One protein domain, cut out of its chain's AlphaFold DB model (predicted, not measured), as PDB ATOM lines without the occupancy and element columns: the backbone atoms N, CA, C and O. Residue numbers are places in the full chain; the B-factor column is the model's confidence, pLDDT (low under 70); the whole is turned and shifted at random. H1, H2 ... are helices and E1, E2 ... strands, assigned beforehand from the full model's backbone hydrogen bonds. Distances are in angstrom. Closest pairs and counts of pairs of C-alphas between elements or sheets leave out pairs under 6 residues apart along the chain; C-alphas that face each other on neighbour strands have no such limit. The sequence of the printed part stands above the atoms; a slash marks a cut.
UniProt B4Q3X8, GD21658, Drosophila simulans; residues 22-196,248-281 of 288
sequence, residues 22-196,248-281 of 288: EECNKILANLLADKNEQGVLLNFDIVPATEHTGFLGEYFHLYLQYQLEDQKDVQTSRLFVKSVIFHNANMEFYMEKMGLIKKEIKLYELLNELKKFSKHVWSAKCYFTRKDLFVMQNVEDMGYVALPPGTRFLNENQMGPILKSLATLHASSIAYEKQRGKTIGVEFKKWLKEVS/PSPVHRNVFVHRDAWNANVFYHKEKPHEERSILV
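What this domain is: This is residues 22 to 196 and 248 to 281 of the 288 residues of the protein "GD21658" of Drosophila simulans (UniProt B4Q3X8). A twisted sheet of five strands curls round helix H1 on one face, while the long helix H2 packs on the other face over E5 and E4, giving three layers. Beyond H2, away from the sheet, the equally long H3 crosses the end of H2 like the bar of a T, and E6 with its short pairings sits beside H3. The printed part has 209 residues with five named helices and six named strands, in the order H1 E1 E2 E3 H2 E4 E5 H3 H4 H5 E6; its class is mixed, helices and strands. The sheet's order is E1 E2 E3 E5 E4, all antiparallel. The whole is compact, with a radius of gyration of the C-alphas of 18.2 A and spans of 58 by 46 by 44 A.

Where its parts are: The sheet holds E1, residues 39 to 48, 25.8 A; E2, 58 to 68, 30.6 A; E3, 74 to 83, 27.6 A; E5, 133 to 137; and E4, 126 to 130. E1 bends by 65 degrees at residue 42. H1, residues 22 to 35, 20.8 A, begins at C-alpha 22 (-0.299, -7.344, -7.885). H2, residues 91 to 115, and H3, residues 156 to 180, are each 35.8 A long. H4 is residues 184 to 187 and H5 residues 189 to 192. E6, residues 266 to 269, ends at C-alpha 269 (30.911, -1.096, 2.602).

How they stand to each other: E1 E2 E3 form a meander, each strand the antiparallel neighbour of the one before, with N 63 and O 45 at 2.8 A and N 79 and O 62 at 2.8 A. N 136 and O 80 of E5 and E3 are 2.8 A apart, N 135 and O 128 of E5 and E4 also 2.8 A. E3, H2, E4 make a split strand-helix-strand unit, E5 between its two strands, with a right-handed crossover. H1 is on the sheet; its closest C-alphas to E4 are Asn 30 and Tyr 127, 5.8 A. H2 is on the sheet at a height of 8.5 A. H2 and H3 touch, about perpendicular at 82 degrees, closest at C-alphas Leu 114 and Ser 172, 5.3 A, through residues 113 to 115 of H2 alone. H2 and H5 only just touch, with 3 pairs of C-alphas within 8 A, closest at Lys 103 and Trp 191, 5.4 A. H4 is close to H3 but not clearly touching; C-alphas Glu 177 and Ile 184 are 6.6 A apart. E6 pairs with no named strand; its residues 268 to 269 pair with 144 to 145, and 266 to 267 with 279 to 280. Every O i to N i+4 pair is within hydrogen-bond range in H2, 8 of 10 in H1 and 19 of 21 in H3; H4 and H5 are too short for such a pair.

The domain as a whole: The two C-alphas farthest apart, Lys 72 and Val 251, are 59.4 A apart. Residues 197 to 247 are not printed; C-alphas 196 and 248 are 17.4 A apart across the cut. The link E5 to H3 is long, 18 residues. Residues 51 to 56 and 86 to 92 have pLDDT under 70.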
ATOM      1  N   GLU A  22       0.175  -8.102  -9.056       95.94
ATOM      2  CA  GLU A  22      -0.299  -7.344  -7.885       95.94
ATOM      3  C   GLU A  22       0.772  -7.284  -6.785       95.94
ATOM      4  O   GLU A  22       1.007  -6.232  -6.187       95.94
ATOM      5  N   GLU A  23       1.460  -8.400  -6.540       96.62
ATOM      6  CA  GLU A  23       2.556  -8.460  -5.572       96.62
ATOM      7  C   GLU A  23       3.732  -7.591  -6.013       96.62
ATOM      8  O   GLU A  23       4.237  -6.813  -5.207       96.62
ATOM      9  N   CYS A  24       4.121  -7.640  -7.292       97.44
ATOM     10  CA  CYS A  24       5.171  -6.775  -7.832       97.44
ATOM     11  C   CYS A  24       4.818  -5.285  -7.718       97.44
ATOM     12  O   CYS A  24       5.681  -4.484  -7.365       97.44
ATOM     13  N   ASN A  25       3.551  -4.904  -7.926       96.81
ATOM     14  CA  ASN A  25       3.099  -3.526  -7.702       96.81
ATOM     15  C   ASN A  25       3.199  -3.118  -6.222       96.81
ATOM     16  O   ASN A  25       3.665  -2.022  -5.917       96.81
ATOM     17  N   LYS A  26       2.826  -4.002  -5.285       97.00
ATOM     18  CA  LYS A  26       3.013  -3.760  -3.842       97.00
ATOM     19  C   LYS A  26       4.488  -3.616  -3.466       97.00
ATOM     20  O   LYS A  26       4.832  -2.728  -2.689       97.00
ATOM     21  N   ILE A  27       5.355  -4.468  -4.014       97.50
ATOM     22  CA  ILE A  27       6.804  -4.397  -3.792       97.50
ATOM     23  C   ILE A  27       7.345  -3.060  -4.306       97.50
ATOM     24  O   ILE A  27       8.069  -2.384  -3.575       97.50
ATOM     25  N   LEU A  28       6.956  -2.651  -5.519       97.38
ATOM     26  CA  LEU A  28       7.352  -1.369  -6.100       97.38
ATOM     27  C   LEU A  28       6.898  -0.191  -5.231       97.38
ATOM     28  O   LEU A  28       7.706   0.675  -4.910       97.38
ATOM     29  N   ALA A  29       5.640  -0.178  -4.791       96.62
ATOM     30  CA  ALA A  29       5.128   0.877  -3.920       96.62
ATOM     31  C   ALA A  29       5.936   0.979  -2.612       96.62
ATOM     32  O   ALA A  29       6.321   2.073  -2.200       96.62
ATOM     33  N   ASN A  30       6.271  -0.157  -1.990       95.50
ATOM     34  CA  ASN A  30       7.086  -0.192  -0.772       95.50
ATOM     35  C   ASN A  30       8.544   0.243  -0.999       95.50
ATOM     36  O   ASN A  30       9.166   0.778  -0.076       95.50
ATOM     37  N   LEU A  31       9.087   0.000  -2.196       95.19
ATOM     38  CA  LEU A  31      10.415   0.453  -2.614       95.19
ATOM     39  C   LEU A  31      10.450   1.977  -2.802       95.19
ATOM     40  O   LEU A  31      11.356   2.634  -2.294       95.19
ATOM     41  N   LEU A  32       9.462   2.541  -3.501       94.88
ATOM     42  CA  LEU A  32       9.400   3.974  -3.813       94.88
ATOM     43  C   LEU A  32       9.007   4.836  -2.607       94.88
ATOM     44  O   LEU A  32       9.474   5.969  -2.481       94.88
ATOM     45  N   ALA A  33       8.236   4.282  -1.665       92.56
ATOM     46  CA  ALA A  33       7.873   4.964  -0.425       92.56
ATOM     47  C   ALA A  33       9.095   5.429   0.393       92.56
ATOM     48  O   ALA A  33       9.012   6.444   1.079       92.56
ATOM     49  N   ASP A  34      10.242   4.743   0.294       84.00
ATOM     50  CA  ASP A  34      11.480   5.166   0.972       84.00
ATOM     51  C   ASP A  34      12.041   6.485   0.450       84.00
ATOM     52  O   ASP A  34      12.681   7.228   1.193       84.00
ATOM     53  N   LYS A  35      11.808   6.766  -0.831       87.50
ATOM     54  CA  LYS A  35      12.249   7.990  -1.499       87.50
ATOM     55  C   LYS A  35      11.136   9.031  -1.593       87.50
ATOM     56  O   LYS A  35      11.370  10.111  -2.120       87.50
ATOM     57  N   ASN A  36       9.952   8.722  -1.055       91.12
ATOM     58  CA  ASN A  36       8.739   9.517  -1.224       91.12
ATOM     59  C   ASN A  36       8.406   9.756  -2.713       91.12
ATOM     60  O   ASN A  36       7.999  10.848  -3.102       91.12
ATOM     61  N   GLU A  37       8.617   8.724  -3.531       93.31
ATOM     62  CA  GLU A  37       8.382   8.712  -4.976       93.31
ATOM     63  C   GLU A  37       7.143   7.866  -5.319       93.31
ATOM     64  O   GLU A  37       6.715   7.012  -4.537       93.31
ATOM     65  N   GLN A  38       6.583   8.080  -6.510       93.75
ATOM     66  CA  GLN A  38       5.523   7.252  -7.088       93.75
ATOM     67  C   GLN A  38       5.888   6.858  -8.517       93.75
ATOM     68  O   GLN A  38       6.640   7.551  -9.207       93.75
ATOM     69  N   GLY A  39       5.380   5.710  -8.952       94.38
ATOM     70  CA  GLY A  39       5.688   5.178 -10.267       94.38
ATOM     71  C   GLY A  39       4.822   3.986 -10.632       94.38
ATOM     72  O   GLY A  39       4.181   3.365  -9.784       94.38
ATOM     73  N   VAL A  40       4.828   3.673 -11.921       95.81
ATOM     74  CA  VAL A  40       4.036   2.598 -12.515       95.81
ATOM     75  C   VAL A  40       4.963   1.462 -12.921       95.81
ATOM     76  O   VAL A  40       5.951   1.675 -13.626       95.81
ATOM     77  N   LEU A  41       4.634   0.246 -12.482       97.25
ATOM     78  CA  LEU A  41       5.329  -0.960 -12.911       97.25
ATOM     79  C   LEU A  41       5.033  -1.218 -14.393       97.25
ATOM     80  O   LEU A  41       3.872  -1.334 -14.783       97.25
ATOM     81  N   LEU A  42       6.081  -1.340 -15.202       96.50
ATOM     82  CA  LEU A  42       5.971  -1.671 -16.622       96.50
ATOM     83  C   LEU A  42       6.136  -3.171 -16.847       96.50
ATOM     84  O   LEU A  42       5.365  -3.782 -17.581       96.50
ATOM     85  N   ASN A  43       7.151  -3.757 -16.212       96.31
ATOM     86  CA  ASN A  43       7.469  -5.171 -16.328       96.31
ATOM     87  C   ASN A  43       8.252  -5.650 -15.098       96.31
ATOM     88  O   ASN A  43       8.855  -4.850 -14.377       96.31
ATOM     89  N   PHE A  44       8.278  -6.960 -14.876       96.50
ATOM     90  CA  PHE A  44       9.170  -7.575 -13.906       96.50
ATOM     91  C   PHE A  44       9.758  -8.869 -14.455       96.50
ATOM     92  O   PHE A  44       9.136  -9.552 -15.264       96.50
ATOM     93  N   ASP A  45      10.959  -9.195 -13.997       95.31
ATOM     94  CA  ASP A  45      11.634 -10.443 -14.333       95.31
ATOM     95  C   ASP A  45      12.275 -11.043 -13.086       95.31
ATOM     96  O   ASP A  45      12.597 -10.334 -12.129       95.31
ATOM     97  N   ILE A  46      12.454 -12.356 -13.089       93.88
ATOM     98  CA  ILE A  46      13.056 -13.073 -11.983       93.88
ATOM     99  C   ILE A  46      14.041 -14.123 -12.462       93.88
ATOM    100  O   ILE A  46      13.725 -15.019 -13.243       93.88
ATOM    101  N   VAL A  47      15.245 -14.043 -11.908       92.25
ATOM    102  CA  VAL A  47      16.345 -14.941 -12.248       92.25
ATOM    103  C   VAL A  47      16.916 -15.579 -10.985       92.25
ATOM    104  O   VAL A  47      16.948 -14.930  -9.938       92.25
ATOM    105  N   PRO A  48      17.382 -16.837 -11.037       89.75
ATOM    106  CA  PRO A  48      18.111 -17.433  -9.925       89.75
ATOM    107  C   PRO A  48      19.349 -16.604  -9.556       89.75
ATOM    108  O   PRO A  48      20.124 -16.219 -10.430       89.75
ATOM    109  N   ALA A  49      19.546 -16.364  -8.262       85.69
ATOM    110  CA  ALA A  49      20.774 -15.789  -7.727       85.69
ATOM    111  C   ALA A  49      21.782 -16.933  -7.567       85.69
ATOM    112  O   ALA A  49      21.616 -17.806  -6.718       85.69
ATOM    113  N   THR A  50      22.771 -16.989  -8.456       76.12
ATOM    114  CA  THR A  50      23.731 -18.111  -8.536       76.12
ATOM    115  C   THR A  50      25.035 -17.823  -7.807       76.12
ATOM    116  O   THR A  50      25.818 -18.733  -7.549       76.12
ATOM    117  N   GLU A  51      25.253 -16.563  -7.449       69.38
ATOM    118  CA  GLU A  51      26.435 -16.083  -6.749       69.38
ATOM    119  C   GLU A  51      26.447 -16.447  -5.256       69.38
ATOM    120  O   GLU A  51      27.521 -16.526  -4.662       69.38
ATOM    121  N   HIS A  52      25.280 -16.752  -4.675       65.31
ATOM    122  CA  HIS A  52      25.136 -17.197  -3.288       65.31
ATOM    123  C   HIS A  52      24.345 -18.509  -3.238       65.31
ATOM    124  O   HIS A  52      23.224 -18.586  -3.733       65.31
ATOM    125  N   THR A  53      24.897 -19.553  -2.616       58.53
ATOM    126  CA  THR A  53      24.188 -20.826  -2.398       58.53
ATOM    127  C   THR A  53      23.702 -20.928  -0.958       58.53
ATOM    128  O   THR A  53      24.485 -21.204  -0.051       58.53
ATOM    129  N   GLY A  54      22.403 -20.722  -0.752       60.88
ATOM    130  CA  GLY A  54      21.745 -20.955   0.529       60.88
ATOM    131  C   GLY A  54      21.440 -22.428   0.761       60.88
ATOM    132  O   GLY A  54      20.859 -23.084  -0.096       60.88
ATOM    133  N   PHE A  55      21.771 -22.952   1.941       60.88
ATOM    134  CA  PHE A  55      21.421 -24.333   2.306       60.88
ATOM    135  C   PHE A  55      19.944 -24.484   2.720       60.88
ATOM    136  O   PHE A  55      19.369 -25.567   2.639       60.88
ATOM    137  N   LEU A  56      19.316 -23.394   3.179       69.56
ATOM    138  CA  LEU A  56      17.985 -23.395   3.809       69.56
ATOM    139  C   LEU A  56      16.907 -22.656   2.999       69.56
ATOM    140  O   LEU A  56      15.800 -22.453   3.495       69.56
ATOM    141  N   GLY A  57      17.210 -22.258   1.764       79.69
ATOM    142  CA  GLY A  57      16.284 -21.559   0.879       79.69
ATOM    143  C   GLY A  57      16.868 -21.365  -0.515       79.69
ATOM    144  O   GLY A  57      18.072 -21.501  -0.715       79.69
ATOM    145  N   GLU A  58      16.008 -21.034  -1.468       86.88
ATOM    146  CA  GLU A  58      16.410 -20.649  -2.819       86.88
ATOM    147  C   GLU A  58      16.477 -19.134  -2.942       86.88
ATOM    148  O   GLU A  58      15.623 -18.419  -2.408       86.88
ATOM    149  N   TYR A  59      17.487 -18.657  -3.661       90.62
ATOM    150  CA  TYR A  59      17.743 -17.237  -3.839       90.62
ATOM    151  C   TYR A  59      17.476 -16.818  -5.282       90.62
ATOM    152  O   TYR A  59      17.823 -17.528  -6.228       90.62
ATOM    153  N   PHE A  60      16.864 -15.650  -5.444       92.81
ATOM    154  CA  PHE A  60      16.553 -15.060  -6.740       92.81
ATOM    155  C   PHE A  60      16.800 -13.554  -6.720       92.81
ATOM    156  O   PHE A  60      16.729 -12.916  -5.669       92.81
ATOM    157  N   HIS A  61      17.014 -12.986  -7.902       95.38
ATOM    158  CA  HIS A  61      16.912 -11.553  -8.140       95.38
ATOM    159  C   HIS A  61      15.588 -11.244  -8.813       95.38
ATOM    160  O   HIS A  61      15.302 -11.788  -9.878       95.38
ATOM    161  N   LEU A  62      14.809 -10.357  -8.203       96.88
ATOM    162  CA  LEU A  62      13.626  -9.755  -8.807       96.88
ATOM    163  C   LEU A  62      14.020  -8.405  -9.406       96.88
ATOM    164  O   LEU A  62      14.417  -7.490  -8.680       96.88
ATOM    165  N   TYR A  63      13.892  -8.281 -10.719       97.19
ATOM    166  CA  TYR A  63      14.070  -7.032 -11.443       97.19
ATOM    167  C   TYR A  63      12.714  -6.374 -11.652       97.19
ATOM    168  O   TYR A  63      11.816  -6.966 -12.243       97.19
ATOM    169  N   LEU A  64      12.572  -5.137 -11.185       97.44
ATOM    170  CA  LEU A  64      11.400  -4.305 -11.430       97.44
ATOM    171  C   LEU A  64      11.773  -3.215 -12.425       97.44
ATOM    172  O   LEU A  64      12.650  -2.399 -12.136       97.44
ATOM    173  N   GLN A  65      11.093  -3.192 -13.567       97.50
ATOM    174  CA  GLN A  65      11.177  -2.117 -14.549       97.50
ATOM    175  C   GLN A  65       9.956  -1.224 -14.387       97.50
ATOM    176  O   GLN A  65       8.817  -1.683 -14.504       97.50
ATOM    177  N   TYR A  66      10.177   0.047 -14.090       96.81
ATOM    178  CA  TYR A  66       9.105   0.981 -13.768       96.81
ATOM    179  C   TYR A  66       9.423   2.378 -14.276       96.81
ATOM    180  O   TYR A  66      10.569   2.713 -14.563       96.81
ATOM    181  N   GLN A  67       8.393   3.204 -14.367       96.88
ATOM    182  CA  GLN A  67       8.524   4.605 -14.728       96.88
ATOM    183  C   GLN A  67       8.031   5.466 -13.568       96.88
ATOM    184  O   GLN A  67       6.937   5.235 -13.054       96.88
ATOM    185  N   LEU A  68       8.846   6.429 -13.139       95.06
ATOM    186  CA  LEU A  68       8.441   7.419 -12.138       95.06
ATOM    187  C   LEU A  68       7.472   8.424 -12.767       95.06
ATOM    188  O   LEU A  68       7.620   8.758 -13.938       95.06
ATOM    189  N   GLU A  69       6.508   8.931 -11.998       89.81
ATOM    190  CA  GLU A  69       5.484   9.855 -12.524       89.81
ATOM    191  C   GLU A  69       6.087  11.126 -13.149       89.81
ATOM    192  O   GLU A  69       5.628  11.588 -14.193       89.81
ATOM    193  N   ASP A  70       7.176  11.632 -12.563       85.75
ATOM    194  CA  ASP A  70       7.850  12.862 -12.994       85.75
ATOM    195  C   ASP A  70       8.969  12.635 -14.029       85.75
ATOM    196  O   ASP A  70       9.674  13.575 -14.406       85.75
ATOM    197  N   GLN A  71       9.177  11.397 -14.495       89.00
ATOM    198  CA  GLN A  71      10.268  11.056 -15.413       89.00
ATOM    199  C   GLN A  71       9.783  10.244 -16.614       89.00
ATOM    200  O   GLN A  71       8.885   9.409 -16.535       89.00
ATOM    201  N   LYS A  72      10.404  10.481 -17.772       86.25
ATOM    202  CA  LYS A  72      10.137   9.691 -18.985       86.25
ATOM    203  C   LYS A  72      10.986   8.429 -19.073       86.25
ATOM    204  O   LYS A  72      10.611   7.503 -19.784       86.25
ATOM    205  N   ASP A  73      12.110   8.407 -18.368       94.06
ATOM    206  CA  ASP A  73      13.055   7.306 -18.443       94.06
ATOM    207  C   ASP A  73      12.578   6.117 -17.611       94.06
ATOM    208  O   ASP A  73      12.090   6.262 -16.486       94.06
ATOM    209  N   VAL A  74      12.744   4.924 -18.179       95.44
ATOM    210  CA  VAL A  74      12.468   3.667 -17.487       95.44
ATOM    211  C   VAL A  74      13.595   3.392 -16.502       95.44
ATOM    212  O   VAL A  74      14.765   3.311 -16.874       95.44
ATOM    213  N   GLN A  75      13.224   3.211 -15.243       95.62
ATOM    214  CA  GLN A  75      14.113   2.825 -14.161       95.62
ATOM    215  C   GLN A  75      14.081   1.311 -13.978       95.62
ATOM    216  O   GLN A  75      13.067   0.654 -14.219       95.62
ATOM    217  N   THR A  76      15.202   0.747 -13.530       96.00
ATOM    218  CA  THR A  76      15.291  -0.668 -13.156       96.00
ATOM    219  C   THR A  76      15.847  -0.783 -11.747       96.00
ATOM    220  O   THR A  76      16.879  -0.194 -11.437       96.00
ATOM    221  N   SER A  77      15.177  -1.557 -10.896       96.00
ATOM    222  CA  SER A  77      15.672  -1.911  -9.564       96.00
ATOM    223  C   SER A  77      15.805  -3.418  -9.425       96.00
ATOM    224  O   SER A  77      14.909  -4.160  -9.824       96.00
ATOM    225  N   ARG A  78      16.916  -3.856  -8.831       96.62
ATOM    226  CA  ARG A  78      17.196  -5.255  -8.505       96.62
ATOM    227  C   ARG A  78      16.977  -5.482  -7.010       96.62
ATOM    228  O   ARG A  78      17.492  -4.745  -6.171       96.62
ATOM    229  N   LEU A  79      16.184  -6.494  -6.681       96.62
ATOM    230  CA  LEU A  79      15.830  -6.875  -5.318       96.62
ATOM    231  C   LEU A  79      16.221  -8.325  -5.063       96.62
ATOM    232  O   LEU A  79      16.107  -9.168  -5.949       96.62
ATOM    233  N   PHE A  80      16.629  -8.618  -3.834       95.44
ATOM    234  CA  PHE A  80      16.958  -9.973  -3.416       95.44
ATOM    235  C   PHE A  80      15.702 -10.697  -2.928       95.44
ATOM    236  O   PHE A  80      14.908 -10.139  -2.170       95.44
ATOM    237  N   VAL A  81      15.534 -11.955  -3.314       94.19
ATOM    238  CA  VAL A  81      14.406 -12.795  -2.907       94.19
ATOM    239  C   VAL A  81      14.935 -14.076  -2.287       94.19
ATOM    240  O   VAL A  81      15.691 -14.802  -2.927       94.19
ATOM    241  N   LYS A  82      14.473 -14.393  -1.075       92.31
ATOM    242  CA  LYS A  82      14.647 -15.718  -0.463       92.31
ATOM    243  C   LYS A  82      13.300 -16.423  -0.444       92.31
ATOM    244  O   LYS A  82      12.325 -15.889   0.084       92.31
ATOM    245  N   SER A  83      13.251 -17.614  -1.025       89.62
ATOM    246  CA  SER A  83      12.073 -18.478  -1.085       89.62
ATOM    247  C   SER A  83      12.358 -19.813  -0.408       89.62
ATOM    248  O   SER A  83      13.508 -20.248  -0.310       89.62
ATOM    249  N   VAL A  84      11.303 -20.489   0.045       85.69
ATOM    250  CA  VAL A  84      11.392 -21.905   0.409       85.69
ATOM    251  C   VAL A  84      11.860 -22.722  -0.798       85.69
ATOM    252  O   VAL A  84      11.573 -22.360  -1.942       85.69
ATOM    253  N   ILE A  85      12.573 -23.814  -0.529       78.25
ATOM    254  CA  ILE A  85      13.107 -24.714  -1.552       78.25
ATOM    255  C   ILE A  85      11.965 -25.365  -2.341       78.25
ATOM    256  O   ILE A  85      11.117 -26.049  -1.767       78.25
ATOM    257  N   PHE A  86      11.979 -25.173  -3.661       66.88
ATOM    258  CA  PHE A  86      11.026 -25.762  -4.598       66.88
ATOM    259  C   PHE A  86      11.396 -27.190  -5.030       66.88
ATOM    260  O   PHE A  86      10.516 -27.966  -5.367       66.88
ATOM    261  N   HIS A  87      12.670 -27.591  -5.046       60.94
ATOM    262  CA  HIS A  87      13.069 -28.879  -5.637       60.94
ATOM    263  C   HIS A  87      13.368 -29.970  -4.590       60.94
ATOM    264  O   HIS A  87      14.004 -29.705  -3.573       60.94
ATOM    265  N   ASN A  88      12.958 -31.215  -4.865       53.72
ATOM    266  CA  ASN A  88      13.377 -32.449  -4.172       53.72
ATOM    267  C   ASN A  88      13.103 -32.574  -2.662       53.72
ATOM    268  O   ASN A  88      13.686 -33.430  -1.996       53.72
ATOM    269  N   ALA A  89      12.178 -31.793  -2.115       53.25
ATOM    270  CA  ALA A  89      11.736 -31.977  -0.742       53.25
ATOM    271  C   ALA A  89      10.695 -33.107  -0.658       53.25
ATOM    272  O   ALA A  89       9.638 -33.040  -1.292       53.25
ATOM    273  N   ASN A  90      10.944 -34.126   0.168       65.31
ATOM    274  CA  ASN A  90       9.827 -34.884   0.730       65.31
ATOM    275  C   ASN A  90       8.958 -33.922   1.582       65.31
ATOM    276  O   ASN A  90       9.409 -32.843   1.980       65.31
ATOM    277  N   MET A  91       7.684 -34.261   1.815       67.44
ATOM    278  CA  MET A  91       6.732 -33.339   2.460       67.44
ATOM    279  C   MET A  91       7.222 -32.856   3.836       67.44
ATOM    280  O   MET A  91       7.031 -31.694   4.186       67.44
ATOM    281  N   GLU A  92       7.897 -33.727   4.582       67.81
ATOM    282  CA  GLU A  92       8.472 -33.426   5.891       67.81
ATOM    283  C   GLU A  92       9.572 -32.357   5.813       67.81
ATOM    284  O   GLU A  92       9.468 -31.326   6.480       67.81
ATOM    285  N   PHE A  93      10.551 -32.522   4.916       71.94
ATOM    286  CA  PHE A  93      11.609 -31.535   4.684       71.94
ATOM    287  C   PHE A  93      11.035 -30.188   4.235       71.94
ATOM    288  O   PHE A  93      11.456 -29.133   4.712       71.94
ATOM    289  N   TYR A  94      10.027 -30.196   3.357       72.81
ATOM    290  CA  TYR A  94       9.370 -28.962   2.926       72.81
ATOM    291  C   TYR A  94       8.695 -28.238   4.099       72.81
ATOM    292  O   TYR A  94       8.849 -27.025   4.251       72.81
ATOM    293  N   MET A  95       7.968 -28.965   4.953       73.38
ATOM    294  CA  MET A  95       7.289 -28.379   6.112       73.38
ATOM    295  C   MET A  95       8.273 -27.828   7.146       73.38
ATOM    296  O   MET A  95       8.035 -26.747   7.693       73.38
ATOM    297  N   GLU A  96       9.399 -28.509   7.359       77.44
ATOM    298  CA  GLU A  96      10.496 -28.018   8.191       77.44
ATOM    299  C   GLU A  96      11.046 -26.686   7.650       77.44
ATOM    300  O   GLU A  96      11.056 -25.679   8.367       77.44
ATOM    301  N   LYS A  97      11.420 -26.625   6.360       79.31
ATOM    302  CA  LYS A  97      11.953 -25.393   5.746       79.31
ATOM    303  C   LYS A  97      10.925 -24.266   5.699       79.31
ATOM    304  O   LYS A  97      11.269 -23.111   5.946       79.31
ATOM    305  N   MET A  98       9.650 -24.588   5.488       80.75
ATOM    306  CA  MET A  98       8.549 -23.631   5.629       80.75
ATOM    307  C   MET A  98       8.452 -23.059   7.051       80.75
ATOM    308  O   MET A  98       8.096 -21.894   7.228       80.75
ATOM    309  N   GLY A  99       8.745 -23.854   8.082       82.69
ATOM    310  CA  GLY A  99       8.834 -23.380   9.462       82.69
ATOM    311  C   GLY A  99       9.967 -22.369   9.654       82.69
ATOM    312  O   GLY A  99       9.746 -21.302  10.234       82.69
ATOM    313  N   LEU A 100      11.146 -22.671   9.103       83.75
ATOM    314  CA  LEU A 100      12.326 -21.802   9.166       83.75
ATOM    315  C   LEU A 100      12.097 -20.466   8.453       83.75
ATOM    316  O   LEU A 100      12.342 -19.414   9.044       83.75
ATOM    317  N   ILE A 101      11.552 -20.480   7.231       88.06
ATOM    318  CA  ILE A 101      11.315 -19.235   6.491       88.06
ATOM    319  C   ILE A 101      10.236 -18.375   7.154       88.06
ATOM    320  O   ILE A 101      10.381 -17.160   7.225       88.06
ATOM    321  N   LYS A 102       9.183 -18.978   7.729       89.25
ATOM    322  CA  LYS A 102       8.160 -18.242   8.496       89.25
ATOM    323  C   LYS A 102       8.748 -17.535   9.712       89.25
ATOM    324  O   LYS A 102       8.338 -16.412  10.011       89.25
ATOM    325  N   LYS A 103       9.679 -18.190  10.413       90.06
ATOM    326  CA  LYS A 103      10.431 -17.566  11.506       90.06
ATOM    327  C   LYS A 103      11.212 -16.367  10.979       90.06
ATOM    328  O   LYS A 103      11.040 -15.272  11.500       90.06
ATOM    329  N   GLU A 104      11.983 -16.549   9.915       90.25
ATOM    330  CA  GLU A 104      12.805 -15.492   9.326       90.25
ATOM    331  C   GLU A 104      11.972 -14.293   8.827       90.25
ATOM    332  O   GLU A 104      12.291 -13.149   9.136       90.25
ATOM    333  N   ILE A 105      10.831 -14.537   8.173       92.25
ATOM    334  CA  ILE A 105       9.859 -13.508   7.763       92.25
ATOM    335  C   ILE A 105       9.437 -12.630   8.946       92.25
ATOM    336  O   ILE A 105       9.467 -11.401   8.865       92.25
ATOM    337  N   LYS A 106       9.052 -13.257  10.064       93.69
ATOM    338  CA  LYS A 106       8.600 -12.535  11.262       93.69
ATOM    339  C   LYS A 106       9.717 -11.723  11.904       93.69
ATOM    340  O   LYS A 106       9.453 -10.674  12.485       93.69
ATOM    341  N   LEU A 107      10.955 -12.185  11.774       93.69
ATOM    342  CA  LEU A 107      12.125 -11.458  12.242       93.69
ATOM    343  C   LEU A 107      12.446 -10.272  11.332       93.69
ATOM    344  O   LEU A 107      12.690  -9.192  11.853       93.69
ATOM    345  N   TYR A 108      12.350 -10.398  10.007       93.75
ATOM    346  CA  TYR A 108      12.533  -9.256   9.103       93.75
ATOM    347  C   TYR A 108      11.464  -8.169   9.268       93.75
ATOM    348  O   TYR A 108      11.783  -6.982   9.165       93.75
ATOM    349  N   GLU A 109      10.223  -8.533   9.605       93.50
ATOM    350  CA  GLU A 109       9.199  -7.563  10.018       93.50
ATOM    351  C   GLU A 109       9.642  -6.769  11.262       93.50
ATOM    352  O   GLU A 109       9.537  -5.542  11.282       93.50
ATOM    353  N   LEU A 110      10.199  -7.442  12.278       95.38
ATOM    354  CA  LEU A 110      10.767  -6.783  13.459       95.38
ATOM    355  C   LEU A 110      11.983  -5.918  13.096       95.38
ATOM    356  O   LEU A 110      12.073  -4.776  13.537       95.38
ATOM    357  N   LEU A 111      12.901  -6.424  12.271       95.75
ATOM    358  CA  LEU A 111      14.105  -5.699  11.856       95.75
ATOM    359  C   LEU A 111      13.759  -4.403  11.121       95.75
ATOM    360  O   LEU A 111      14.379  -3.375  11.387       95.75
ATOM    361  N   ASN A 112      12.730  -4.407  10.272       95.25
ATOM    362  CA  ASN A 112      12.221  -3.189   9.641       95.25
ATOM    363  C   ASN A 112      11.790  -2.126  10.667       95.25
ATOM    364  O   ASN A 112      12.020  -0.937  10.442       95.25
ATOM    365  N   GLU A 113      11.209  -2.527  11.801       95.62
ATOM    366  CA  GLU A 113      10.887  -1.606  12.896       95.62
ATOM    367  C   GLU A 113      12.146  -1.150  13.645       95.62
ATOM    368  O   GLU A 113      12.308   0.043  13.901       95.62
ATOM    369  N   LEU A 114      13.069  -2.067  13.958       96.62
ATOM    370  CA  LEU A 114      14.317  -1.756  14.670       96.62
ATOM    371  C   LEU A 114      15.219  -0.793  13.885       96.62
ATOM    372  O   LEU A 114      15.910   0.047  14.470       96.62
ATOM    373  N   LYS A 115      15.202  -0.881  12.554       95.00
ATOM    374  CA  LYS A 115      15.958   0.010  11.670       95.00
ATOM    375  C   LYS A 115      15.562   1.478  11.828       95.00
ATOM    376  O   LYS A 115      16.425   2.335  11.688       95.00
ATOM    377  N   LYS A 116      14.313   1.779  12.202       95.06
ATOM    378  CA  LYS A 116      13.823   3.161  12.391       95.06
ATOM    379  C   LYS A 116      14.538   3.913  13.522       95.06
ATOM    380  O   LYS A 116      14.490   5.136  13.565       95.06
ATOM    381  N   PHE A 117      15.217   3.198  14.422       96.69
ATOM    382  CA  PHE A 117      15.930   3.771  15.571       96.69
ATOM    383  C   PHE A 117      17.387   4.144  15.277       96.69
ATOM    384  O   PHE A 117      18.093   4.613  16.168       96.69
ATOM    385  N   SER A 118      17.857   3.948  14.045       94.81
ATOM    386  CA  SER A 118      19.208   4.316  13.637       94.81
ATOM    387  C   SER A 118      19.193   4.973  12.266       94.81
ATOM    388  O   SER A 118      18.556   4.491  11.338       94.81
ATOM    389  N   LYS A 119      19.972   6.047  12.117       92.75
ATOM    390  CA  LYS A 119      20.247   6.654  10.807       92.75
ATOM    391  C   LYS A 119      21.196   5.816   9.947       92.75
ATOM    392  O   LYS A 119      21.315   6.055   8.753       92.75
ATOM    393  N   HIS A 120      21.926   4.894  10.568       93.44
ATOM    394  CA  HIS A 120      22.904   4.073   9.876       93.44
ATOM    395  C   HIS A 120      22.271   2.775   9.408       93.44
ATOM    396  O   HIS A 120      21.503   2.153  10.144       93.44
ATOM    397  N   VAL A 121      22.664   2.330   8.222       93.50
ATOM    398  CA  VAL A 121      22.222   1.054   7.674       93.50
ATOM    399  C   VAL A 121      23.066  -0.072   8.277       93.50
ATOM    400  O   VAL A 121      24.288  -0.011   8.255       93.50
ATOM    401  N   TRP A 122      22.417  -1.084   8.854       94.94
ATOM    402  CA  TRP A 122      23.081  -2.246   9.474       94.94
ATOM    403  C   TRP A 122      22.416  -3.589   9.122       94.94
ATOM    404  O   TRP A 122      22.888  -4.648   9.520       94.94
ATOM    405  N   SER A 123      21.315  -3.551   8.373       95.00
ATOM    406  CA  SER A 123      20.580  -4.709   7.858       95.00
ATOM    407  C   SER A 123      19.844  -4.291   6.583       95.00
ATOM    408  O   SER A 123      19.507  -3.109   6.434       95.00
ATOM    409  N   ALA A 124      19.587  -5.221   5.661       93.31
ATOM    410  CA  ALA A 124      18.787  -4.968   4.464       93.31
ATOM    411  C   ALA A 124      17.329  -4.647   4.836       93.31
ATOM    412  O   ALA A 124      16.819  -5.079   5.868       93.31
ATOM    413  N   LYS A 125      16.645  -3.804   4.053       93.94
ATOM    414  CA  LYS A 125      15.210  -3.564   4.276       93.94
ATOM    415  C   LYS A 125      14.422  -4.703   3.642       93.94
ATOM    416  O   LYS A 125      14.710  -5.071   2.510       93.94
ATOM    417  N   CYS A 126      13.419  -5.220   4.340       96.12
ATOM    418  CA  CYS A 126      12.465  -6.148   3.751       96.12
ATOM    419  C   CYS A 126      11.291  -5.361   3.151       96.12
ATOM    420  O   CYS A 126      10.623  -4.605   3.856       96.12
ATOM    421  N   TYR A 127      11.054  -5.503   1.849       96.38
ATOM    422  CA  TYR A 127       9.988  -4.795   1.136       96.38
ATOM    423  C   TYR A 127       8.679  -5.570   1.102       96.38
ATOM    424  O   TYR A 127       7.614  -4.968   0.990       96.38
ATOM    425  N   PHE A 128       8.739  -6.898   1.176       96.50
ATOM    426  CA  PHE A 128       7.559  -7.741   1.057       96.50
ATOM    427  C   PHE A 128       7.783  -9.094   1.710       96.50
ATOM    428  O   PHE A 128       8.873  -9.662   1.631       96.50
ATOM    429  N   THR A 129       6.729  -9.628   2.313       95.25
ATOM    430  CA  THR A 129       6.718 -10.956   2.914       95.25
ATOM    431  C   THR A 129       5.481 -11.718   2.454       95.25
ATOM    432  O   THR A 129       4.383 -11.172   2.346       95.25
ATOM    433  N   ARG A 130       5.653 -13.014   2.203       92.75
ATOM    434  CA  ARG A 130       4.583 -13.988   1.977       92.75
ATOM    435  C   ARG A 130       4.918 -15.249   2.759       92.75
ATOM    436  O   ARG A 130       6.058 -15.457   3.128       92.75
ATOM    437  N   LYS A 131       3.944 -16.120   3.026       88.38
ATOM    438  CA  LYS A 131       4.108 -17.333   3.856       88.38
ATOM    439  C   LYS A 131       5.299 -18.247   3.501       88.38
ATOM    440  O   LYS A 131       5.649 -19.089   4.322       88.38
ATOM    441  N   ASP A 132       5.835 -18.127   2.294       87.81
ATOM    442  CA  ASP A 132       6.824 -18.996   1.661       87.81
ATOM    443  C   ASP A 132       8.003 -18.239   1.020       87.81
ATOM    444  O   ASP A 132       8.868 -18.881   0.428       87.81
ATOM    445  N   LEU A 133       8.044 -16.902   1.103       92.75
ATOM    446  CA  LEU A 133       9.166 -16.090   0.625       92.75
ATOM    447  C   LEU A 133       9.191 -14.693   1.247       92.75
ATOM    448  O   LEU A 133       8.208 -14.220   1.818       92.75
ATOM    449  N   PHE A 134      10.299 -13.989   1.064       94.94
ATOM    450  CA  PHE A 134      10.380 -12.560   1.328       94.94
ATOM    451  C   PHE A 134      11.324 -11.866   0.344       94.94
ATOM    452  O   PHE A 134      12.214 -12.488  -0.238       94.94
ATOM    453  N   VAL A 135      11.102 -10.566   0.161       96.25
ATOM    454  CA  VAL A 135      11.845  -9.701  -0.759       96.25
ATOM    455  C   VAL A 135      12.564  -8.636   0.045       96.25
ATOM    456  O   VAL A 135      11.967  -7.982   0.907       96.25
ATOM    457  N   MET A 136      13.841  -8.449  -0.247       95.62
ATOM    458  CA  MET A 136      14.708  -7.496   0.418       95.62
ATOM    459  C   MET A 136      15.417  -6.588  -0.573       95.62
ATOM    460  O   MET A 136      15.584  -6.896  -1.751       95.62
ATOM    461  N   GLN A 137      15.890  -5.471  -0.043       94.88
ATOM    462  CA  GLN A 137      16.901  -4.661  -0.689       94.88
ATOM    463  C   GLN A 137      18.133  -5.508  -1.000       94.88
ATOM    464  O   GLN A 137      18.616  -6.243  -0.136       94.88
ATOM    465  N   ASN A 138      18.633  -5.399  -2.228       94.19
ATOM    466  CA  ASN A 138      19.855  -6.081  -2.597       94.19
ATOM    467  C   ASN A 138      21.069  -5.346  -2.014       94.19
ATOM    468  O   ASN A 138      21.295  -4.171  -2.297       94.19
ATOM    469  N   VAL A 139      21.838  -6.049  -1.188       93.62
ATOM    470  CA  VAL A 139      22.951  -5.487  -0.411       93.62
ATOM    471  C   VAL A 139      24.105  -5.053  -1.319       93.62
ATOM    472  O   VAL A 139      24.734  -4.025  -1.073       93.62
ATOM    473  N   GLU A 140      24.338  -5.773  -2.414       92.44
ATOM    474  CA  GLU A 140      25.397  -5.442  -3.376       92.44
ATOM    475  C   GLU A 140      25.167  -4.093  -4.061       92.44
ATOM    476  O   GLU A 140      26.092  -3.291  -4.192       92.44
ATOM    477  N   ASP A 141      23.915  -3.797  -4.419       93.00
ATOM    478  CA  ASP A 141      23.538  -2.538  -5.077       93.00
ATOM    479  C   ASP A 141      23.630  -1.334  -4.126       93.00
ATOM    480  O   ASP A 141      23.649  -0.184  -4.559       93.00
ATOM    481  N   MET A 142      23.744  -1.589  -2.820       92.81
ATOM    482  CA  MET A 142      24.013  -0.575  -1.802       92.81
ATOM    483  C   MET A 142      25.517  -0.283  -1.642       92.81
ATOM    484  O   MET A 142      25.893   0.490  -0.763       92.81
ATOM    485  N   GLY A 143      26.383  -0.908  -2.447       94.81
ATOM    486  CA  GLY A 143      27.836  -0.742  -2.373       94.81
ATOM    487  C   GLY A 143      28.513  -1.623  -1.320       94.81
ATOM    488  O   GLY A 143      29.647  -1.342  -0.923       94.81
ATOM    489  N   TYR A 144      27.838  -2.679  -0.863       94.94
ATOM    490  CA  TYR A 144      28.364  -3.615   0.127       94.94
ATOM    491  C   TYR A 144      28.809  -4.924  -0.516       94.94
ATOM    492  O   TYR A 144      28.156  -5.445  -1.410       94.94
ATOM    493  N   VAL A 145      29.920  -5.482  -0.042       93.00
ATOM    494  CA  VAL A 145      30.506  -6.709  -0.592       93.00
ATOM    495  C   VAL A 145      30.815  -7.710   0.512       93.00
ATOM    496  O   VAL A 145      31.211  -7.332   1.618       93.00
ATOM    497  N   ALA A 146      30.636  -8.994   0.208       90.94
ATOM    498  CA  ALA A 146      31.115 -10.072   1.060       90.94
ATOM    499  C   ALA A 146      32.652 -10.096   1.077       90.94
ATOM    500  O   ALA A 146      33.321  -9.528   0.204       90.94
ATOM    501  N   LEU A 147      33.228 -10.768   2.073       88.81
ATOM    502  CA  LEU A 147      34.673 -10.971   2.095       88.81
ATOM    503  C   LEU A 147      35.119 -11.928   0.985       88.81
ATOM    504  O   LEU A 147      34.381 -12.854   0.643       88.81
ATOM    505  N   PRO A 148      36.344 -11.756   0.455       86.56
ATOM    506  CA  PRO A 148      36.892 -12.683  -0.520       86.56
ATOM    507  C   PRO A 148      36.886 -14.128   0.004       86.56
ATOM    508  O   PRO A 148      37.219 -14.351   1.181       86.56
ATOM    509  N   PRO A 149      36.575 -15.118  -0.854       82.88
ATOM    510  CA  PRO A 149      36.699 -16.526  -0.503       82.88
ATOM    511  C   PRO A 149      38.093 -16.840   0.046       82.88
ATOM    512  O   PRO A 149      39.103 -16.356  -0.462       82.88
ATOM    513  N   GLY A 150      38.154 -17.648   1.105       82.06
ATOM    514  CA  GLY A 150      39.419 -18.014   1.749       82.06
ATOM    515  C   GLY A 150      39.945 -17.003   2.774       82.06
ATOM    516  O   GLY A 150      41.004 -17.242   3.357       82.06
ATOM    517  N   THR A 151      39.215 -15.919   3.060       86.81
ATOM    518  CA  THR A 151      39.528 -15.042   4.201       86.81
ATOM    519  C   THR A 151      39.410 -15.830   5.509       86.81
ATOM    520  O   THR A 151      38.312 -16.220   5.900       86.81
ATOM    521  N   ARG A 152      40.544 -16.075   6.181       84.44
ATOM    522  CA  ARG A 152      40.605 -16.873   7.423       84.44
ATOM    523  C   ARG A 152      40.448 -16.051   8.698       84.44
ATOM    524  O   ARG A 152      39.872 -16.537   9.661       84.44
ATOM    525  N   PHE A 153      40.973 -14.829   8.704       88.25
ATOM    526  CA  PHE A 153      40.995 -13.965   9.882       88.25
ATOM    527  C   PHE A 153      40.486 -12.575   9.530       88.25
ATOM    528  O   PHE A 153      40.783 -12.052   8.455       88.25
ATOM    529  N   LEU A 154      39.743 -11.986  10.461       89.69
ATOM    530  CA  LEU A 154      39.329 -10.593  10.393       89.69
ATOM    531  C   LEU A 154      40.431  -9.719  10.994       89.69
ATOM    532  O   LEU A 154      40.955 -10.016  12.065       89.69
ATOM    533  N   ASN A 155      40.765  -8.633  10.313       87.75
ATOM    534  CA  ASN A 155      41.584  -7.559  10.853       87.75
ATOM    535  C   ASN A 155      40.694  -6.469  11.475       87.75
ATOM    536  O   ASN A 155      39.464  -6.509  11.389       87.75
ATOM    537  N   GLU A 156      41.313  -5.473  12.105       84.81
ATOM    538  CA  GLU A 156      40.605  -4.375  12.777       84.81
ATOM    539  C   GLU A 156      39.643  -3.618  11.849       84.81
ATOM    540  O   GLU A 156      38.554  -3.219  12.273       84.81
ATOM    541  N   ASN A 157      39.994  -3.498  10.565       85.06
ATOM    542  CA  ASN A 157      39.184  -2.811   9.561       85.06
ATOM    543  C   ASN A 157      37.888  -3.574   9.259       85.06
ATOM    544  O   ASN A 157      36.910  -2.957   8.848       85.06
ATOM    545  N   GLN A 158      37.858  -4.893   9.479       89.50
ATOM    546  CA  GLN A 158      36.638  -5.697   9.378       89.50
ATOM    547  C   GLN A 158      35.921  -5.851  10.723       89.50
ATOM    548  O   GLN A 158      34.695  -5.790  10.782       89.50
ATOM    549  N   MET A 159      36.650  -5.995  11.829       91.75
ATOM    550  CA  MET A 159      36.019  -6.150  13.143       91.75
ATOM    551  C   MET A 159      35.230  -4.904  13.560       91.75
ATOM    552  O   MET A 159      34.110  -5.021  14.054       91.75
ATOM    553  N   GLY A 160      35.779  -3.706  13.330       93.56
ATOM    554  CA  GLY A 160      35.137  -2.447  13.715       93.56
ATOM    555  C   GLY A 160      33.707  -2.294  13.169       93.56
ATOM    556  O   GLY A 160      32.786  -2.063  13.957       93.56
ATOM    557  N   PRO A 161      33.485  -2.444  11.851       94.50
ATOM    558  CA  PRO A 161      32.154  -2.370  11.244       94.50
ATOM    559  C   PRO A 161      31.157  -3.385  11.797       94.50
ATOM    560  O   PRO A 161      30.032  -2.991  12.103       94.50
ATOM    561  N   ILE A 162      31.571  -4.644  12.006       94.75
ATOM    562  CA  ILE A 162      30.715  -5.675  12.621       94.75
ATOM    563  C   ILE A 162      30.266  -5.237  14.009       94.75
ATOM    564  O   ILE A 162      29.072  -5.246  14.312       94.75
ATOM    565  N   LEU A 163      31.216  -4.834  14.855       95.12
ATOM    566  CA  LEU A 163      30.928  -4.434  16.230       95.12
ATOM    567  C   LEU A 163      29.991  -3.223  16.267       95.12
ATOM    568  O   LEU A 163      29.059  -3.195  17.071       95.12
ATOM    569  N   LYS A 164      30.170  -2.254  15.359       95.94
ATOM    570  CA  LYS A 164      29.255  -1.113  15.211       95.94
ATOM    571  C   LYS A 164      27.848  -1.560  14.798       95.94
ATOM    572  O   LYS A 164      26.875  -1.016  15.328       95.94
ATOM    573  N   SER A 165      27.714  -2.525  13.889       96.50
ATOM    574  CA  SER A 165      26.416  -3.057  13.449       96.50
ATOM    575  C   SER A 165      25.698  -3.821  14.550       96.50
ATOM    576  O   SER A 165      24.536  -3.528  14.822       96.50
ATOM    577  N   LEU A 166      26.400  -4.714  15.252       96.88
ATOM    578  CA  LEU A 166      25.857  -5.448  16.397       96.88
ATOM    579  C   LEU A 166      25.445  -4.497  17.525       96.88
ATOM    580  O   LEU A 166      24.321  -4.571  18.012       96.88
ATOM    581  N   ALA A 167      26.297  -3.530  17.881       97.00
ATOM    582  CA  ALA A 167      25.956  -2.518  18.880       97.00
ATOM    583  C   ALA A 167      24.718  -1.702  18.477       97.00
ATOM    584  O   ALA A 167      23.901  -1.350  19.325       97.00
ATOM    585  N   THR A 168      24.553  -1.428  17.181       97.69
ATOM    586  CA  THR A 168      23.387  -0.697  16.667       97.69
ATOM    587  C   THR A 168      22.130  -1.541  16.720       97.69
ATOM    588  O   THR A 168      21.109  -1.043  17.177       97.69
ATOM    589  N   LEU A 169      22.207  -2.819  16.344       97.56
ATOM    590  CA  LEU A 169      21.104  -3.759  16.510       97.56
ATOM    591  C   LEU A 169      20.666  -3.845  17.979       97.56
ATOM    592  O   LEU A 169      19.482  -3.691  18.287       97.56
ATOM    593  N   HIS A 170      21.624  -4.020  18.892       97.25
ATOM    594  CA  HIS A 170      21.354  -4.110  20.324       97.25
ATOM    595  C   HIS A 170      20.699  -2.821  20.843       97.25
ATOM    596  O   HIS A 170      19.650  -2.880  21.487       97.25
ATOM    597  N   ALA A 171      21.254  -1.652  20.511       97.50
ATOM    598  CA  ALA A 171      20.707  -0.362  20.923       97.50
ATOM    599  C   ALA A 171      19.306  -0.104  20.342       97.50
ATOM    600  O   ALA A 171      18.411   0.330  21.070       97.50
ATOM    601  N   SER A 172      19.089  -0.427  19.062       97.81
ATOM    602  CA  SER A 172      17.777  -0.353  18.412       97.81
ATOM    603  C   SER A 172      16.743  -1.236  19.110       97.81
ATOM    604  O   SER A 172      15.609  -0.802  19.296       97.81
ATOM    605  N   SER A 173      17.121  -2.446  19.538       97.19
ATOM    606  CA  SER A 173      16.220  -3.356  20.258       97.19
ATOM    607  C   SER A 173      15.765  -2.769  21.597       97.19
ATOM    608  O   SER A 173      14.571  -2.749  21.892       97.19
ATOM    609  N   ILE A 174      16.689  -2.167  22.354       97.38
ATOM    610  CA  ILE A 174      16.376  -1.497  23.622       97.38
ATOM    611  C   ILE A 174      15.446  -0.306  23.378       97.38
ATOM    612  O   ILE A 174      14.471  -0.112  24.107       97.38
ATOM    613  N   ALA A 175      15.746   0.507  22.362       97.38
ATOM    614  CA  ALA A 175      14.952   1.685  22.033       97.38
ATOM    615  C   ALA A 175      13.525   1.305  21.606       97.38
ATOM    616  O   ALA A 175      12.565   1.921  22.075       97.38
ATOM    617  N   TYR A 176      13.385   0.250  20.799       97.44
ATOM    618  CA  TYR A 176      12.095  -0.308  20.401       97.44
ATOM    619  C   TYR A 176      11.268  -0.758  21.605       97.44
ATOM    620  O   TYR A 176      10.122  -0.331  21.751       97.44
ATOM    621  N   GLU A 177      11.852  -1.557  22.503       96.88
ATOM    622  CA  GLU A 177      11.159  -2.027  23.706       96.88
ATOM    623  C   GLU A 177      10.728  -0.863  24.602       96.88
ATOM    624  O   GLU A 177       9.608  -0.842  25.115       96.88
ATOM    625  N   LYS A 178      11.597   0.147  24.752       96.38
ATOM    626  CA  LYS A 178      11.298   1.353  25.528       96.38
ATOM    627  C   LYS A 178      10.144   2.153  24.922       96.38
ATOM    628  O   LYS A 178       9.294   2.619  25.672       96.38
ATOM    629  N   GLN A 179      10.096   2.311  23.597       96.50
ATOM    630  CA  GLN A 179       9.013   3.035  22.924       96.50
ATOM    631  C   GLN A 179       7.689   2.260  22.951       96.50
ATOM    632  O   GLN A 179       6.630   2.863  23.114       96.50
ATOM    633  N   ARG A 180       7.726   0.935  22.775       94.06
ATOM    634  CA  ARG A 180       6.525   0.083  22.741       94.06
ATOM    635  C   ARG A 180       5.999  -0.279  24.131       94.06
ATOM    636  O   ARG A 180       4.843  -0.677  24.244       94.06
ATOM    637  N   GLY A 181       6.828  -0.163  25.170       93.69
ATOM    638  CA  GLY A 181       6.491  -0.572  26.537       93.69
ATOM    639  C   GLY A 181       6.394  -2.091  26.709       93.69
ATOM    640  O   GLY A 181       5.738  -2.563  27.636       93.69
ATOM    641  N   LYS A 182       7.004  -2.863  25.804       91.56
ATOM    642  CA  LYS A 182       6.936  -4.327  25.766       91.56
ATOM    643  C   LYS A 182       8.288  -4.924  25.404       91.56
ATOM    644  O   LYS A 182       9.070  -4.300  24.696       91.56
ATOM    645  N   THR A 183       8.535  -6.141  25.878       93.19
ATOM    646  CA  THR A 183       9.792  -6.865  25.659       93.19
ATOM    647  C   THR A 183       9.693  -7.755  24.420       93.19
ATOM    648  O   THR A 183       8.780  -8.580  24.322       93.19
ATOM    649  N   ILE A 184      10.671  -7.669  23.517       95.00
ATOM    650  CA  ILE A 184      10.785  -8.503  22.313       95.00
ATOM    651  C   ILE A 184      10.818  -9.984  22.703       95.00
ATOM    652  O   ILE A 184      10.122 -10.792  22.097       95.00
ATOM    653  N   GLY A 185      11.535 -10.344  23.772       91.31
ATOM    654  CA  GLY A 185      11.577 -11.716  24.300       91.31
ATOM    655  C   GLY A 185      10.221 -12.296  24.704       91.31
ATOM    656  O   GLY A 185      10.051 -13.514  24.697       91.31
ATOM    657  N   VAL A 186       9.241 -11.444  25.012       90.75
ATOM    658  CA  VAL A 186       7.867 -11.862  25.315       90.75
ATOM    659  C   VAL A 186       7.030 -11.890  24.039       90.75
ATOM    660  O   VAL A 186       6.416 -12.913  23.741       90.75
ATOM    661  N   GLU A 187       7.030 -10.806  23.257       92.62
ATOM    662  CA  GLU A 187       6.189 -10.693  22.054       92.62
ATOM    663  C   GLU A 187       6.604 -11.661  20.940       92.62
ATOM    664  O   GLU A 187       5.759 -12.231  20.250       92.62
ATOM    665  N   PHE A 188       7.906 -11.902  20.798       92.44
ATOM    666  CA  PHE A 188       8.487 -12.754  19.764       92.44
ATOM    667  C   PHE A 188       8.955 -14.107  20.308       92.44
ATOM    668  O   PHE A 188       9.630 -14.838  19.589       92.44
ATOM    669  N   LYS A 189       8.559 -14.502  21.530       90.00
ATOM    670  CA  LYS A 189       9.008 -15.743  22.196       90.00
ATOM    671  C   LYS A 189       8.993 -16.973  21.282       90.00
ATOM    672  O   LYS A 189       9.960 -17.725  21.230       90.00
ATOM    673  N   LYS A 190       7.899 -17.166  20.534       89.62
ATOM    674  CA  LYS A 190       7.742 -18.278  19.582       89.62
ATOM    675  C   LYS A 190       8.799 -18.250  18.471       89.62
ATOM    676  O   LYS A 190       9.284 -19.298  18.065       89.62
ATOM    677  N   TRP A 191       9.118 -17.061  17.971       89.94
ATOM    678  CA  TRP A 191      10.021 -16.849  16.842       89.94
ATOM    679  C   TRP A 191      11.491 -16.812  17.264       89.94
ATOM    680  O   TRP A 191      12.355 -17.068  16.440       89.94
ATOM    681  N   LEU A 192      11.784 -16.557  18.540       88.00
ATOM    682  CA  LEU A 192      13.140 -16.552  19.100       88.00
ATOM    683  C   LEU A 192      13.620 -17.935  19.565       88.00
ATOM    684  O   LEU A 192      14.780 -18.082  19.943       88.00
ATOM    685  N   LYS A 193      12.747 -18.955  19.562       83.38
ATOM    686  CA  LYS A 193      13.138 -20.318  19.947       83.38
ATOM    687  C   LYS A 193      14.266 -20.794  19.028       83.38
ATOM    688  O   LYS A 193      14.140 -20.699  17.803       83.38
ATOM    689  N   GLU A 194      15.361 -21.274  19.613       77.12
ATOM    690  CA  GLU A 194      16.419 -21.942  18.859       77.12
ATOM    691  C   GLU A 194      15.882 -23.277  18.328       77.12
ATOM    692  O   GLU A 194      15.179 -23.998  19.031       77.12
ATOM    693  N   VAL A 195      16.131 -23.544  17.052       75.44
ATOM    694  CA  VAL A 195      15.600 -24.713  16.326       75.44
ATOM    695  C   VAL A 195      16.714 -25.566  15.732       75.44
ATOM    696  O   VAL A 195      16.455 -26.661  15.246       75.44
ATOM    697  N   SER A 196      17.943 -25.052  15.742       72.94
ATOM    698  CA  SER A 196      19.121 -25.689  15.167       72.94
ATOM    699  C   SER A 196      19.959 -26.405  16.236       72.94
ATOM    700  O   SER A 196      20.537 -27.448  15.961       72.94
ATOM    701  N   PRO A 248      18.166 -16.091  28.207       86.94
ATOM    702  CA  PRO A 248      18.273 -14.706  28.634       86.94
ATOM    703  C   PRO A 248      18.947 -14.591  30.005       86.94
ATOM    704  O   PRO A 248      18.694 -15.383  30.920       86.94
ATOM    705  N   SER A 249      19.775 -13.565  30.170       89.81
ATOM    706  CA  SER A 249      20.416 -13.261  31.442       89.81
ATOM    707  C   SER A 249      19.378 -12.842  32.492       89.81
ATOM    708  O   SER A 249      18.533 -11.988  32.208       89.81
ATOM    709  N   PRO A 250      19.452 -13.369  33.729       89.38
ATOM    710  CA  PRO A 250      18.596 -12.918  34.825       89.38
ATOM    711  C   PRO A 250      19.091 -11.624  35.490       89.38
ATOM    712  O   PRO A 250      18.354 -11.019  36.263       89.38
ATOM    713  N   VAL A 251      20.337 -11.212  35.225       94.19
ATOM    714  CA  VAL A 251      21.007 -10.100  35.929       94.19
ATOM    715  C   VAL A 251      21.388  -8.938  35.013       94.19
ATOM    716  O   VAL A 251      21.508  -7.809  35.482       94.19
ATOM    717  N   HIS A 252      21.559  -9.187  33.713       91.75
ATOM    718  CA  HIS A 252      21.867  -8.151  32.730       91.75
ATOM    719  C   HIS A 252      20.648  -7.806  31.878       91.75
ATOM    720  O   HIS A 252      19.713  -8.595  31.730       91.75
ATOM    721  N   ARG A 253      20.670  -6.611  31.276       91.62
ATOM    722  CA  ARG A 253      19.667  -6.234  30.282       91.62
ATOM    723  C   ARG A 253      19.857  -7.083  29.027       91.62
ATOM    724  O   ARG A 253      20.869  -6.956  28.346       91.62
ATOM    725  N   ASN A 254      18.849  -7.887  28.726       93.69
ATOM    726  CA  ASN A 254      18.773  -8.670  27.500       93.69
ATOM    727  C   ASN A 254      18.475  -7.780  26.284       93.69
ATOM    728  O   ASN A 254      17.812  -6.744  26.418       93.69
ATOM    729  N   VAL A 255      18.988  -8.175  25.119       95.00
ATOM    730  CA  VAL A 255      18.922  -7.416  23.859       95.00
ATOM    731  C   VAL A 255      18.752  -8.378  22.698       95.00
ATOM    732  O   VAL A 255      19.215  -9.505  22.753       95.00
ATOM    733  N   PHE A 256      18.132  -7.934  21.609       94.88
ATOM    734  CA  PHE A 256      18.001  -8.802  20.440       94.88
ATOM    735  C   PHE A 256      19.373  -9.061  19.798       94.88
ATOM    736  O   PHE A 256      20.054  -8.108  19.418       94.88
ATOM    737  N   VAL A 257      19.759 -10.331  19.650       92.44
ATOM    738  CA  VAL A 257      21.081 -10.761  19.158       92.44
ATOM    739  C   VAL A 257      20.991 -11.573  17.860       92.44
ATOM    740  O   VAL A 257      20.108 -12.415  17.705       92.44
ATOM    741  N   HIS A 258      21.947 -11.356  16.945       92.31
ATOM    742  CA  HIS A 258      22.025 -12.038  15.639       92.31
ATOM    743  C   HIS A 258      22.571 -13.474  15.704       92.31
ATOM    744  O   HIS A 258      22.233 -14.281  14.855       92.31
ATOM    745  N   ARG A 259      23.474 -13.758  16.654       87.31
ATOM    746  CA  ARG A 259      24.189 -15.032  16.931       87.31
ATOM    747  C   ARG A 259      24.960 -15.737  15.810       87.31
ATOM    748  O   ARG A 259      25.789 -16.577  16.131       87.31
ATOM    749  N   ASP A 260      24.766 -15.370  14.555       87.62
ATOM    750  CA  ASP A 260      25.464 -15.961  13.407       87.62
ATOM    751  C   ASP A 260      26.144 -14.901  12.536       87.62
ATOM    752  O   ASP A 260      25.924 -14.782  11.334       87.62
ATOM    753  N   ALA A 261      26.964 -14.074  13.186       86.94
ATOM    754  CA  ALA A 261      27.734 -13.005  12.550       86.94
ATOM    755  C   ALA A 261      29.087 -13.511  12.006       86.94
ATOM    756  O   ALA A 261      30.129 -12.889  12.229       86.94
ATOM    757  N   TRP A 262      29.085 -14.664  11.335       86.19
ATOM    758  CA  TRP A 262      30.251 -15.169  10.608       86.19
ATOM    759  C   TRP A 262      30.389 -14.497   9.233       86.19
ATOM    760  O   TRP A 262      29.501 -13.780   8.773       86.19
ATOM    761  N   ASN A 263      31.530 -14.693   8.571       83.38
ATOM    762  CA  ASN A 263      31.914 -13.942   7.372       83.38
ATOM    763  C   ASN A 263      30.930 -14.043   6.191       83.38
ATOM    764  O   ASN A 263      30.877 -13.099   5.407       83.38
ATOM    765  N   ALA A 264      30.165 -15.130   6.059       85.31
ATOM    766  CA  ALA A 264      29.176 -15.273   4.986       85.31
ATOM    767  C   ALA A 264      27.908 -14.423   5.206       85.31
ATOM    768  O   ALA A 264      27.233 -14.071   4.243       85.31
ATOM    769  N   ASN A 265      27.622 -14.039   6.453       90.56
ATOM    770  CA  ASN A 265      26.417 -13.298   6.842       90.56
ATOM    771  C   ASN A 265      26.675 -11.801   7.067       90.56
ATOM    772  O   ASN A 265      25.831 -11.070   7.594       90.56
ATOM    773  N   VAL A 266      27.865 -11.329   6.690       93.25
ATOM    774  CA  VAL A 266      28.314  -9.959   6.922       93.25
ATOM    775  C   VAL A 266      28.878  -9.370   5.638       93.25
ATOM    776  O   VAL A 266      29.870  -9.855   5.094       93.25
ATOM    777  N   PHE A 267      28.297  -8.253   5.210       94.44
ATOM    778  CA  PHE A 267      28.755  -7.497   4.049       94.44
ATOM    779  C   PHE A 267      29.341  -6.150   4.478       94.44
ATOM    780  O   PHE A 267      28.828  -5.484   5.378       94.44
ATOM    781  N   TYR A 268      30.411  -5.721   3.817       94.56
ATOM    782  CA  TYR A 268      31.191  -4.535   4.173       94.56
ATOM    783  C   TYR A 268      31.046  -3.458   3.119       94.56
ATOM    784  O   TYR A 268      31.053  -3.759   1.926       94.56
ATOM    785  N   HIS A 269      30.960  -2.201   3.547       94.94
ATOM    786  CA  HIS A 269      30.911  -1.096   2.602       94.94
ATOM    787  C   HIS A 269      32.224  -1.037   1.818       94.94
ATOM    788  O   HIS A 269      33.297  -0.895   2.404       94.94
ATOM    789  N   LYS A 270      32.137  -1.100   0.487       92.62
ATOM    790  CA  LYS A 270      33.295  -1.201  -0.407       92.62
ATOM    791  C   LYS A 270      34.221   0.014  -0.313       92.62
ATOM    792  O   LYS A 270      35.432  -0.140  -0.234       92.62
ATOM    793  N   GLU A 271      33.646   1.217  -0.319       92.44
ATOM    794  CA  GLU A 271      34.421   2.471  -0.387       92.44
ATOM    795  C   GLU A 271      34.706   3.122   0.975       92.44
ATOM    796  O   GLU A 271      35.716   3.803   1.133       92.44
ATOM    797  N   LYS A 272      33.836   2.917   1.971       91.00
ATOM    798  CA  LYS A 272      33.882   3.582   3.281       91.00
ATOM    799  C   LYS A 272      33.831   2.587   4.446       91.00
ATOM    800  O   LYS A 272      32.997   2.735   5.342       91.00
ATOM    801  N   PRO A 273      34.716   1.574   4.480       83.62
ATOM    802  CA  PRO A 273      34.636   0.497   5.464       83.62
ATOM    803  C   PRO A 273      34.799   0.981   6.910       83.62
ATOM    804  O   PRO A 273      34.354   0.298   7.812       83.62
ATOM    805  N   HIS A 274      35.404   2.143   7.170       84.88
ATOM    806  CA  HIS A 274      35.599   2.646   8.538       84.88
ATOM    807  C   HIS A 274      34.460   3.533   9.053       84.88
ATOM    808  O   HIS A 274      34.234   3.612  10.267       84.88
ATOM    809  N   GLU A 275      33.769   4.219   8.143       88.75
ATOM    810  CA  GLU A 275      32.697   5.165   8.460       88.75
ATOM    811  C   GLU A 275      31.360   4.440   8.571       88.75
ATOM    812  O   GLU A 275      30.606   4.650   9.529       88.75
ATOM    813  N   GLU A 276      31.108   3.542   7.620       93.56
ATOM    814  CA  GLU A 276      29.866   2.799   7.526       93.56
ATOM    815  C   GLU A 276      29.895   1.519   8.365       93.56
ATOM    816  O   GLU A 276      30.933   0.979   8.755       93.56
ATOM    817  N   ARG A 277      28.696   1.065   8.709       94.69
ATOM    818  CA  ARG A 277      28.457  -0.194   9.419       94.69
ATOM    819  C   ARG A 277      28.478  -1.348   8.437       94.69
ATOM    820  O   ARG A 277      28.212  -1.129   7.271       94.69
ATOM    821  N   SER A 278      28.748  -2.570   8.883       95.75
ATOM    822  CA  SER A 278      28.482  -3.734   8.031       95.75
ATOM    823  C   SER A 278      26.977  -4.002   7.919       95.75
ATOM    824  O   SER A 278      26.201  -3.649   8.812       95.75
ATOM    825  N   ILE A 279      26.554  -4.663   6.847       96.12
ATOM    826  CA  ILE A 279      25.194  -5.185   6.724       96.12
ATOM    827  C   ILE A 279      25.179  -6.617   7.228       96.12
ATOM    828  O   ILE A 279      25.910  -7.466   6.721       96.12
ATOM    829  N   LEU A 280      24.337  -6.858   8.228       95.44
ATOM    830  CA  LEU A 280      24.035  -8.184   8.739       95.44
ATOM    831  C   LEU A 280      22.860  -8.771   7.948       95.44
ATOM    832  O   LEU A 280      21.845  -8.087   7.739       95.44
ATOM    833  N   VAL A 281      23.003 -10.020   7.520       91.88
ATOM    834  CA  VAL A 281      21.976 -10.804   6.822       91.88
ATOM    835  C   VAL A 281      21.847 -12.179   7.470       91.88
ATOM    836  O   VAL A 281      22.709 -12.579   8.236       91.88
TER     837      VAL A 281